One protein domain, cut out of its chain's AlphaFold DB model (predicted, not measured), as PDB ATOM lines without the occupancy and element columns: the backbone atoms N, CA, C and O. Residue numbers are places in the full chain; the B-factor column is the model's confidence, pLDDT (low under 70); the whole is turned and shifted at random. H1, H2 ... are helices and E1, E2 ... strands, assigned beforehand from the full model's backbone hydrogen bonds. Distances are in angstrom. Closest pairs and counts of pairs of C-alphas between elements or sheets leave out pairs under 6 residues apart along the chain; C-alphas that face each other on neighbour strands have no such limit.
ATOM      1  N   SER A  12     194.037 121.605 180.642       70.38
ATOM      2  CA  SER A  12     195.384 121.063 180.819       70.38
ATOM      3  C   SER A  12     195.619 119.763 180.044       70.38
ATOM      4  O   SER A  12     196.765 119.469 179.693       70.38
ATOM      5  N   GLN A  13     194.561 119.004 179.745       72.38
ATOM      6  CA  GLN A  13     194.629 117.740 179.016       72.38
ATOM      7  C   GLN A  13     194.624 117.971 177.506       72.38
ATOM      8  O   GLN A  13     195.513 117.487 176.805       72.38
ATOM      9  N   SER A  14     193.645 118.723 176.997       73.31
ATOM     10  CA  SER A  14     193.502 118.955 175.552       73.31
ATOM     11  C   SER A  14     194.370 120.103 175.022       73.31
ATOM     12  O   SER A  14     194.584 120.191 173.812       73.31
ATOM     13  N   LYS A  15     194.895 120.968 175.904       77.88
ATOM     14  CA  LYS A  15     195.566 122.242 175.573       77.88
ATOM     15  C   LYS A  15     194.712 123.159 174.695       77.88
ATOM     16  O   LYS A  15     195.242 123.947 173.909       77.88
ATOM     17  N   GLN A  16     193.393 123.040 174.810       82.88
ATOM     18  CA  GLN A  16     192.433 123.875 174.107       82.88
ATOM     19  C   GLN A  16     191.750 124.825 175.082       82.88
ATOM     20  O   GLN A  16     191.578 124.526 176.262       82.88
ATOM     21  N   VAL A  17     191.353 125.987 174.570       87.00
ATOM     22  CA  VAL A  17     190.550 126.938 175.333       87.00
ATOM     23  C   VAL A  17     189.102 126.453 175.340       87.00
ATOM     24  O   VAL A  17     188.476 126.345 174.286       87.00
ATOM     25  N   GLY A  18     188.584 126.162 176.529       90.06
ATOM     26  CA  GLY A  18     187.190 125.804 176.771       90.06
ATOM     27  C   GLY A  18     186.449 126.879 177.563       90.06
ATOM     28  O   GLY A  18     187.033 127.867 178.012       90.06
ATOM     29  N   MET A  19     185.143 126.670 177.744       93.31
ATOM     30  CA  MET A  19     184.339 127.450 178.685       93.31
ATOM     31  C   MET A  19     184.379 126.793 180.060       93.31
ATOM     32  O   MET A  19     184.221 125.579 180.176       93.31
ATOM     33  N   TYR A  20     184.528 127.607 181.095       93.69
ATOM     34  CA  TYR A  20     184.485 127.188 182.485       93.69
ATOM     35  C   TYR A  20     183.514 128.078 183.254       93.69
ATOM     36  O   TYR A  20     183.644 129.301 183.222       93.69
ATOM     37  N   ASN A  21     182.541 127.481 183.938       96.62
ATOM     38  CA  ASN A  21     181.672 128.220 184.841       96.62
ATOM     39  C   ASN A  21     182.402 128.429 186.170       96.62
ATOM     40  O   ASN A  21     182.696 127.464 186.873       96.62
ATOM     41  N   ILE A  22     182.653 129.678 186.566       97.06
ATOM     42  CA  ILE A  22     183.422 129.963 187.791       97.06
ATOM     43  C   ILE A  22     182.756 129.403 189.060       97.06
ATOM     44  O   ILE A  22     183.438 129.119 190.042       97.06
ATOM     45  N   PHE A  23     181.434 129.200 189.037       97.38
ATOM     46  CA  PHE A  23     180.672 128.622 190.147       97.38
ATOM     47  C   PHE A  23     180.751 127.092 190.229       97.38
ATOM     48  O   PHE A  23     180.243 126.517 191.193       97.38
ATOM     49  N   ASP A  24     181.409 126.428 189.275       95.62
ATOM     50  CA  ASP A  24     181.746 125.005 189.394       95.62
ATOM     51  C   ASP A  24     182.867 124.790 190.430       95.62
ATOM     52  O   ASP A  24     183.013 123.697 190.982       95.62
ATOM     53  N   HIS A  25     183.602 125.852 190.790       95.25
ATOM     54  CA  HIS A  25     184.475 125.848 191.956       95.25
ATOM     55  C   HIS A  25     183.636 125.835 193.247       95.25
ATOM     56  O   HIS A  25     183.151 126.871 193.708       95.25
ATOM     57  N   SER A  26     183.531 124.667 193.888       95.44
ATOM     58  CA  SER A  26     182.653 124.422 195.048       95.44
ATOM     59  C   SER A  26     182.783 125.453 196.176       95.44
ATOM     60  O   SER A  26     181.784 126.077 196.525       95.44
ATOM     61  N   LYS A  27     183.997 125.687 196.695       97.44
ATOM     62  CA  LYS A  27     184.214 126.616 197.823       97.44
ATOM     63  C   LYS A  27     183.909 128.074 197.467       97.44
ATOM     64  O   LYS A  27     183.213 128.749 198.205       97.44
ATOM     65  N   PHE A  28     184.352 128.540 196.297       97.56
ATOM     66  CA  PHE A  28     183.971 129.851 195.772       97.56
ATOM     67  C   PHE A  28     182.447 130.022 195.710       97.56
ATOM     68  O   PHE A  28     181.923 131.039 196.158       97.56
ATOM     69  N   ARG A  29     181.721 129.023 195.194       97.25
ATOM     70  CA  ARG A  29     180.255 129.063 195.154       97.25
ATOM     71  C   ARG A  29     179.643 129.122 196.555       97.25
ATOM     72  O   ARG A  29     178.723 129.908 196.755       97.25
ATOM     73  N   GLU A  30     180.136 128.318 197.494       96.62
ATOM     74  CA  GLU A  30     179.685 128.322 198.894       96.62
ATOM     75  C   GLU A  30     179.887 129.700 199.543       96.62
ATOM     76  O   GLU A  30     178.939 130.254 200.099       96.62
ATOM     77  N   ASP A  31     181.063 130.308 199.373       97.88
ATOM     78  CA  ASP A  31     181.365 131.644 199.898       97.88
ATOM     79  C   ASP A  31     180.459 132.721 199.272       97.88
ATOM     80  O   ASP A  31     180.010 133.646 199.950       97.88
ATOM     81  N   VAL A  32     180.137 132.609 197.979       97.06
ATOM     82  CA  VAL A  32     179.187 133.517 197.312       97.06
ATOM     83  C   VAL A  32     177.767 133.341 197.858       97.06
ATOM     84  O   VAL A  32     177.075 134.335 198.101       97.06
ATOM     85  N   GLU A  33     177.319 132.103 198.074       95.25
ATOM     86  CA  GLU A  33     176.018 131.819 198.688       95.25
ATOM     87  C   GLU A  33     175.948 132.367 200.129       95.25
ATOM     88  O   GLU A  33     174.932 132.965 200.504       95.25
ATOM     89  N   GLU A  34     177.036 132.276 200.902       95.12
ATOM     90  CA  GLU A  34     177.149 132.908 202.221       95.12
ATOM     91  C   GLU A  34     177.012 134.433 202.112       95.12
ATOM     92  O   GLU A  34     176.147 135.021 202.767       95.12
ATOM     93  N   ILE A  35     177.789 135.082 201.239       96.12
ATOM     94  CA  ILE A  35     177.755 136.540 201.027       96.12
ATOM     95  C   ILE A  35     176.341 137.032 200.677       96.12
ATOM     96  O   ILE A  35     175.901 138.089 201.151       96.12
ATOM     97  N   LEU A  36     175.605 136.264 199.870       94.88
ATOM     98  CA  LEU A  36     174.222 136.576 199.513       94.88
ATOM     99  C   LEU A  36     173.273 136.511 200.716       94.88
ATOM    100  O   LEU A  36     172.313 137.284 200.757       94.88
ATOM    101  N   SER A  37     173.559 135.657 201.699       93.25
ATOM    102  CA  SER A  37     172.750 135.475 202.911       93.25
ATOM    103  C   SER A  37     172.995 136.519 204.011       93.25
ATOM    104  O   SER A  37     172.113 136.749 204.836       93.25
ATOM    105  N   LEU A  38     174.145 137.207 204.003       93.25
ATOM    106  CA  LEU A  38     174.587 138.106 205.085       93.25
ATOM    107  C   LEU A  38     173.805 139.431 205.213       93.25
ATOM    108  O   LEU A  38     174.137 140.253 206.065       93.25
ATOM    109  N   GLY A  39     172.814 139.702 204.357       91.81
ATOM    110  CA  GLY A  39     172.015 140.937 204.440       91.81
ATOM    111  C   GLY A  39     172.816 142.235 204.248       91.81
ATOM    112  O   GLY A  39     172.364 143.305 204.643       91.81
ATOM    113  N   LEU A  40     174.010 142.155 203.646       95.00
ATOM    114  CA  LEU A  40     174.903 143.298 203.415       95.00
ATOM    115  C   LEU A  40     174.231 144.408 202.596       95.00
ATOM    116  O   LEU A  40     173.360 144.123 201.769       95.00
ATOM    117  N   SER A  41     174.709 145.646 202.765       96.69
ATOM    118  CA  SER A  41     174.449 146.745 201.826       96.69
ATOM    119  C   SER A  41     175.067 146.447 200.456       96.69
ATOM    120  O   SER A  41     175.937 145.581 200.347       96.69
ATOM    121  N   ARG A  42     174.657 147.182 199.413       96.56
ATOM    122  CA  ARG A  42     175.195 146.967 198.063       96.56
ATOM    123  C   ARG A  42     176.722 147.112 198.021       96.56
ATOM    124  O   ARG A  42     177.403 146.185 197.607       96.56
ATOM    125  N   ASN A  43     177.256 148.198 198.581       97.62
ATOM    126  CA  ASN A  43     178.706 148.429 198.644       97.62
ATOM    127  C   ASN A  43     179.438 147.369 199.486       97.62
ATOM    128  O   ASN A  43     180.548 146.961 199.152       97.62
ATOM    129  N   GLY A  44     178.828 146.924 200.593       97.75
ATOM    130  CA  GLY A  44     179.412 145.891 201.450       97.75
ATOM    131  C   GLY A  44     179.490 144.533 200.754       97.75
ATOM    132  O   GLY A  44     180.468 143.806 200.921       97.75
ATOM    133  N   PHE A  45     178.483 144.209 199.948       97.69
ATOM    134  CA  PHE A  45     178.485 143.025 199.102       97.69
ATOM    135  C   PHE A  45     179.508 143.116 197.983       97.69
ATOM    136  O   PHE A  45     180.282 142.177 197.843       97.69
ATOM    137  N   ASP A  46     179.563 144.234 197.255       98.00
ATOM    138  CA  ASP A  46     180.518 144.415 196.158       98.00
ATOM    139  C   ASP A  46     181.950 144.229 196.659       98.00
ATOM    140  O   ASP A  46     182.690 143.402 196.132       98.00
ATOM    141  N   SER A  47     182.299 144.892 197.766       97.94
ATOM    142  CA  SER A  47     183.632 144.769 198.361       97.94
ATOM    143  C   SER A  47     183.956 143.342 198.815       97.94
ATOM    144  O   SER A  47     185.106 142.907 198.723       97.94
ATOM    145  N   ARG A  48     182.974 142.598 199.341       98.06
ATOM    146  CA  ARG A  48     183.217 141.231 199.817       98.06
ATOM    147  C   ARG A  48     183.275 140.228 198.669       98.06
ATOM    148  O   ARG A  48     184.160 139.381 198.681       98.06
ATOM    149  N   LEU A  49     182.404 140.366 197.671       98.38
ATOM    150  CA  LEU A  49     182.415 139.555 196.457       98.38
ATOM    151  C   LEU A  49     183.729 139.730 195.686       98.38
ATOM    152  O   LEU A  49     184.307 138.737 195.255       98.38
ATOM    153  N   GLU A  50     184.224 140.964 195.557       98.31
ATOM    154  CA  GLU A  50     185.487 141.273 194.874       98.31
ATOM    155  C   GLU A  50     186.673 140.604 195.571       98.31
ATOM    156  O   GLU A  50     187.462 139.907 194.938       98.31
ATOM    157  N   LYS A  51     186.758 140.733 196.902       98.25
ATOM    158  CA  LYS A  51     187.799 140.072 197.705       98.25
ATOM    159  C   LYS A  51     187.748 138.553 197.582       98.25
ATOM    160  O   LYS A  51     188.797 137.919 197.503       98.25
ATOM    161  N   THR A  52     186.549 137.974 197.563       98.25
ATOM    162  CA  THR A  52     186.365 136.537 197.353       98.25
ATOM    163  C   THR A  52     186.830 136.130 195.955       98.25
ATOM    164  O   THR A  52     187.611 135.192 195.832       98.25
ATOM    165  N   LEU A  53     186.441 136.859 194.906       97.94
ATOM    166  CA  LEU A  53     186.897 136.594 193.539       97.94
ATOM    167  C   LEU A  53     188.430 136.671 193.429       97.94
ATOM    168  O   LEU A  53     189.052 135.766 192.873       97.94
ATOM    169  N   LEU A  54     189.036 137.708 194.015       97.12
ATOM    170  CA  LEU A  54     190.485 137.895 194.065       97.12
ATOM    171  C   LEU A  54     191.177 136.702 194.729       97.12
ATOM    172  O   LEU A  54     192.126 136.152 194.177       97.12
ATOM    173  N   TYR A  55     190.685 136.271 195.892       97.25
ATOM    174  CA  TYR A  55     191.271 135.164 196.650       97.25
ATOM    175  C   TYR A  55     191.328 133.853 195.849       97.25
ATOM    176  O   TYR A  55     192.347 133.153 195.883       97.25
ATOM    177  N   TYR A  56     190.256 133.523 195.122       96.88
ATOM    178  CA  TYR A  56     190.171 132.260 194.385       96.88
ATOM    179  C   TYR A  56     190.865 132.293 193.024       96.88
ATOM    180  O   TYR A  56     191.402 131.266 192.614       96.88
ATOM    181  N   PHE A  57     190.860 133.432 192.329       96.44
ATOM    182  CA  PHE A  57     191.102 133.441 190.884       96.44
ATOM    183  C   PHE A  57     192.187 134.398 190.388       96.44
ATOM    184  O   PHE A  57     192.571 134.281 189.224       96.44
ATOM    185  N   LEU A  58     192.700 135.307 191.223       94.12
ATOM    186  CA  LEU A  58     193.784 136.208 190.819       94.12
ATOM    187  C   LEU A  58     195.144 135.491 190.860       94.12
ATOM    188  O   LEU A  58     195.494 134.850 191.856       94.12
ATOM    189  N   CYS A  59     195.934 135.653 189.797       85.88
ATOM    190  CA  CYS A  59     197.316 135.185 189.655       85.88
ATOM    191  C   CYS A  59     197.509 133.677 189.912       85.88
ATOM    192  O   CYS A  59     198.552 133.243 190.410       85.88
ATOM    193  N   LYS A  60     196.494 132.865 189.604       86.38
ATOM    194  CA  LYS A  60     196.536 131.403 189.714       86.38
ATOM    195  C   LYS A  60     196.881 130.796 188.362       86.38
ATOM    196  O   LYS A  60     196.084 130.884 187.433       86.38
ATOM    197  N   SER A  61     198.041 130.152 188.258       84.00
ATOM    198  CA  SER A  61     198.539 129.583 186.997       84.00
ATOM    199  C   SER A  61     197.584 128.577 186.346       84.00
ATOM    200  O   SER A  61     197.514 128.494 185.125       84.00
ATOM    201  N   GLU A  62     196.823 127.838 187.152       84.69
ATOM    202  CA  GLU A  62     195.802 126.886 186.716       84.69
ATOM    203  C   GLU A  62     194.585 127.556 186.067       84.69
ATOM    204  O   GLU A  62     193.825 126.884 185.379       84.69
ATOM    205  N   TYR A  63     194.415 128.865 186.270       89.25
ATOM    206  CA  TYR A  63     193.309 129.676 185.769       89.25
ATOM    207  C   TYR A  63     193.742 130.706 184.718       89.25
ATOM    208  O   TYR A  63     192.930 131.534 184.305       89.25
ATOM    209  N   GLU A  64     194.999 130.664 184.273       87.81
ATOM    210  CA  GLU A  64     195.518 131.549 183.232       87.81
ATOM    211  C   GLU A  64     195.188 131.022 181.829       87.81
ATOM    212  O   GLU A  64     195.423 129.857 181.497       87.81
ATOM    213  N   VAL A  65     194.725 131.917 180.957       88.06
ATOM    214  CA  VAL A  65     194.717 131.716 179.505       88.06
ATOM    215  C   VAL A  65     195.768 132.600 178.847       88.06
ATOM    216  O   VAL A  65     195.955 133.765 179.205       88.06
ATOM    217  N   ILE A  66     196.461 132.030 177.862       86.06
ATOM    218  CA  ILE A  66     197.401 132.765 177.019       86.06
ATOM    219  C   ILE A  66     196.611 133.349 175.854       86.06
ATOM    220  O   ILE A  66     196.019 132.620 175.058       86.06
ATOM    221  N   ILE A  67     196.625 134.670 175.748       82.94
ATOM    222  CA  ILE A  67     196.124 135.383 174.578       82.94
ATOM    223  C   ILE A  67     197.280 135.409 173.570       82.94
ATOM    224  O   ILE A  67     198.435 135.502 173.962       82.94
ATOM    225  N   SER A  68     197.007 135.245 172.278       80.94
ATOM    226  CA  SER A  68     198.036 135.264 171.226       80.94
ATOM    227  C   SER A  68     197.522 136.046 170.008       80.94
ATOM    228  O   SER A  68     196.304 136.103 169.820       80.94
ATOM    229  N   PRO A  69     198.395 136.681 169.193       74.31
ATOM    230  CA  PRO A  69     199.864 136.593 169.197       74.31
ATOM    231  C   PRO A  69     200.587 137.533 170.183       74.31
ATOM    232  O   PRO A  69     201.800 137.426 170.341       74.31
ATOM    233  N   TRP A  70     199.878 138.435 170.868       65.00
ATOM    234  CA  TRP A  70     200.453 139.259 171.940       65.00
ATOM    235  C   TRP A  70     200.645 138.410 173.192       65.00
ATOM    236  O   TRP A  70     199.675 137.806 173.611       65.00
ATOM    237  N   ILE A  71     201.840 138.388 173.799       67.69
ATOM    238  CA  ILE A  71     202.181 137.603 175.010       67.69
ATOM    239  C   ILE A  71     201.475 138.188 176.256       67.69
ATOM    240  O   ILE A  71     202.107 138.650 177.201       67.69
ATOM    241  N   GLY A  72     200.147 138.241 176.224       77.38
ATOM    242  CA  GLY A  72     199.284 138.635 177.326       77.38
ATOM    243  C   GLY A  72     198.710 137.398 178.001       77.38
ATOM    244  O   GLY A  72     198.381 136.408 177.345       77.38
ATOM    245  N   LYS A  73     198.581 137.463 179.320       85.69
ATOM    246  CA  LYS A  73     197.879 136.458 180.113       85.69
ATOM    247  C   LYS A  73     196.640 137.095 180.715       85.69
ATOM    248  O   LYS A  73     196.703 138.242 181.150       85.69
ATOM    249  N   ALA A  74     195.545 136.351 180.744       90.94
ATOM    250  CA  ALA A  74     194.361 136.716 181.503       90.94
ATOM    251  C   ALA A  74     194.012 135.553 182.426       90.94
ATOM    252  O   ALA A  74     193.869 134.423 181.963       90.94
ATOM    253  N   ASP A  75     193.893 135.815 183.720       93.19
ATOM    254  CA  ASP A  75     193.312 134.856 184.655       93.19
ATOM    255  C   ASP A  75     191.786 135.028 184.730       93.19
ATOM    256  O   ASP A  75     191.194 135.898 184.081       93.19
ATOM    257  N   ILE A  76     191.118 134.164 185.494       95.94
ATOM    258  CA  ILE A  76     189.666 134.239 185.682       95.94
ATOM    259  C   ILE A  76     189.255 135.573 186.323       95.94
ATOM    260  O   ILE A  76     188.251 136.149 185.903       95.94
ATOM    261  N   TYR A  77     190.021 136.088 187.295       96.81
ATOM    262  CA  TYR A  77     189.727 137.380 187.924       96.81
ATOM    263  C   TYR A  77     189.690 138.498 186.875       96.81
ATOM    264  O   TYR A  77     188.679 139.186 186.750       96.81
ATOM    265  N   THR A  78     190.739 138.598 186.059       95.00
ATOM    266  CA  THR A  78     190.889 139.596 184.993       95.00
ATOM    267  C   THR A  78     189.721 139.518 184.012       95.00
ATOM    268  O   THR A  78     189.151 140.537 183.630       95.00
ATOM    269  N   GLN A  79     189.307 138.308 183.625       96.00
ATOM    270  CA  GLN A  79     188.171 138.114 182.719       96.00
ATOM    271  C   GLN A  79     186.842 138.605 183.314       96.00
ATOM    272  O   GLN A  79     186.028 139.194 182.597       96.00
ATOM    273  N   VAL A  80     186.608 138.377 184.609       97.69
ATOM    274  CA  VAL A  80     185.396 138.842 185.304       97.69
ATOM    275  C   VAL A  80     185.436 140.359 185.525       97.69
ATOM    276  O   VAL A  80     184.426 141.032 185.311       97.69
ATOM    277  N   GLU A  81     186.599 140.904 185.886       96.94
ATOM    278  CA  GLU A  81     186.819 142.330 186.153       96.94
ATOM    279  C   GLU A  81     186.460 143.212 184.947       96.94
ATOM    280  O   GLU A  81     185.833 144.261 185.117       96.94
ATOM    281  N   LEU A  82     186.713 142.742 183.716       96.12
ATOM    282  CA  LEU A  82     186.323 143.435 182.475       96.12
ATOM    283  C   LEU A  82     184.830 143.800 182.408       96.12
ATOM    284  O   LEU A  82     184.452 144.740 181.711       96.12
ATOM    285  N   ASN A  83     183.971 143.050 183.102       97.06
ATOM    286  CA  ASN A  83     182.534 143.300 183.181       97.06
ATOM    287  C   ASN A  83     182.047 143.301 184.638       97.06
ATOM    288  O   ASN A  83     180.909 142.901 184.901       97.06
ATOM    289  N   TRP A  84     182.888 143.770 185.569       97.88
ATOM    290  CA  TRP A  84     182.658 143.675 187.014       97.88
ATOM    291  C   TRP A  84     181.256 144.113 187.436       97.88
ATOM    292  O   TRP A  84     180.561 143.379 188.134       97.88
ATOM    293  N   GLN A  85     180.798 145.272 186.956       97.81
ATOM    294  CA  GLN A  85     179.491 145.803 187.337       97.81
ATOM    295  C   GLN A  85     178.351 144.841 186.969       97.81
ATOM    296  O   GLN A  85     177.483 144.565 187.793       97.81
ATOM    297  N   ARG A  86     178.394 144.259 185.761       98.25
ATOM    298  CA  ARG A  86     177.392 143.284 185.300       98.25
ATOM    299  C   ARG A  86     177.465 141.986 186.089       98.25
ATOM    300  O   ARG A  86     176.427 141.406 186.387       98.25
ATOM    301  N   PHE A  87     178.676 141.538 186.414       98.38
ATOM    302  CA  PHE A  87     178.883 140.358 187.245       98.38
ATOM    303  C   PHE A  87     178.297 140.563 188.643       98.38
ATOM    304  O   PHE A  87     177.464 139.773 189.082       98.38
ATOM    305  N   SER A  88     178.668 141.652 189.316       98.06
ATOM    306  CA  SER A  88     178.148 141.991 190.637       98.06
ATOM    307  C   SER A  88     176.618 142.131 190.623       98.06
ATOM    308  O   SER A  88     175.951 141.519 191.459       98.06
ATOM    309  N   ASP A  89     176.045 142.853 189.651       97.81
ATOM    310  CA  ASP A  89     174.589 142.988 189.492       97.81
ATOM    311  C   ASP A  89     173.911 141.627 189.308       97.81
ATOM    312  O   ASP A  89     172.896 141.342 189.952       97.81
ATOM    313  N   TYR A  90     174.492 140.769 188.465       97.44
ATOM    314  CA  TYR A  90     174.006 139.416 188.242       97.44
ATOM    315  C   TYR A  90     173.983 138.620 189.544       97.44
ATOM    316  O   TYR A  90     172.920 138.116 189.898       97.44
ATOM    317  N   VAL A  91     175.096 138.544 190.283       96.94
ATOM    318  CA  VAL A  91     175.159 137.776 191.536       96.94
ATOM    319  C   VAL A  91     174.209 138.367 192.579       96.94
ATOM    320  O   VAL A  91     173.444 137.630 193.200       96.94
ATOM    321  N   TRP A  92     174.181 139.693 192.728       96.06
ATOM    322  CA  TRP A  92     173.294 140.390 193.660       96.06
ATOM    323  C   TRP A  92     171.812 140.110 193.390       96.06
ATOM    324  O   TRP A  92     171.048 139.885 194.330       96.06
ATOM    325  N   SER A  93     171.408 140.071 192.114       94.06
ATOM    326  CA  SER A  93     170.019 139.799 191.707       94.06
ATOM    327  C   SER A  93     169.509 138.421 192.137       94.06
ATOM    328  O   SER A  93     168.304 138.179 192.141       94.06
ATOM    329  N   GLN A  94     170.409 137.525 192.542       92.50
ATOM    330  CA  GLN A  94     170.063 136.184 192.999       92.50
ATOM    331  C   GLN A  94     169.651 136.134 194.475       92.50
ATOM    332  O   GLN A  94     169.252 135.075 194.974       92.50
TER     333      GLN A  94
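This is residues 12 to 94 of the 98 residues of an uncharacterized protein of Clostridium sp. AF32-12BH (UniProt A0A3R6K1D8). A small two-strand hairpin, E2 and E3, makes one end of an elongated body, and a helical hairpin of H1 and H2, side by side, reaches to the other end. Short H3 packs on the last residues of H2, H4 crosses H2, and strand E1 leads toward H1. The 83 printed residues hold four named helices and three named strands, in the order E1 H1 H2 E2 E3 H3 H4, a mixed class of helices and strands; the sheet is E2 - E3, antiparallel. The whole is only just compact, close to loose, with a radius of gyration of the C-alphas of 14.0 A and spans of 44 by 23 by 19 A.

Find E2 at residues 65 to 67 and E3 at residues 72 to 74. H2, residues 42 to 57, runs 22.1 A from C-alpha 42 at (175.195, 146.967, 198.063). H1, residues 26 to 37, runs 16.8 A. E1, residues 17 to 21, starts at C-alpha 17 at (190.550, 126.938, 175.333) and runs 13.1 A. H3 is residues 76 to 81, 8.6 A; H4, residues 84 to 92, runs 11.9 A to C-alpha 92 at (173.294, 140.390, 193.660).

In the hairpin of E2 and E3, look for N 65 and O 74, 2.8 A apart, within hydrogen-bond range. E1 pairs with no named strand. H2 is the hub. H1 and H2 form a hairpin and touch at a shallow tilt of 7 degrees, opposite ways, closest at the C-alphas of Phe 28 and Tyr 56, 6.8 A. With residues 53 to 57 alone H2 touches H3, closest at the C-alphas of Phe 57 and Tyr 77, 5.1 A. With residues 45 to 49 alone H2 only just touches H4, with 3 pairs of C-alphas within 8 A, closest at those of Asp 46 and Ser 88, 6.5 A. In H1, H2, H3 and H4 every O i to N i+4 pair is within hydrogen-bond range.

The C-alphas farthest apart are those of Gly 39 and Pro 69, 45.1 A. The printed part has no cut and no long link. Look for pLDDT under 70 at residues 70 to 71.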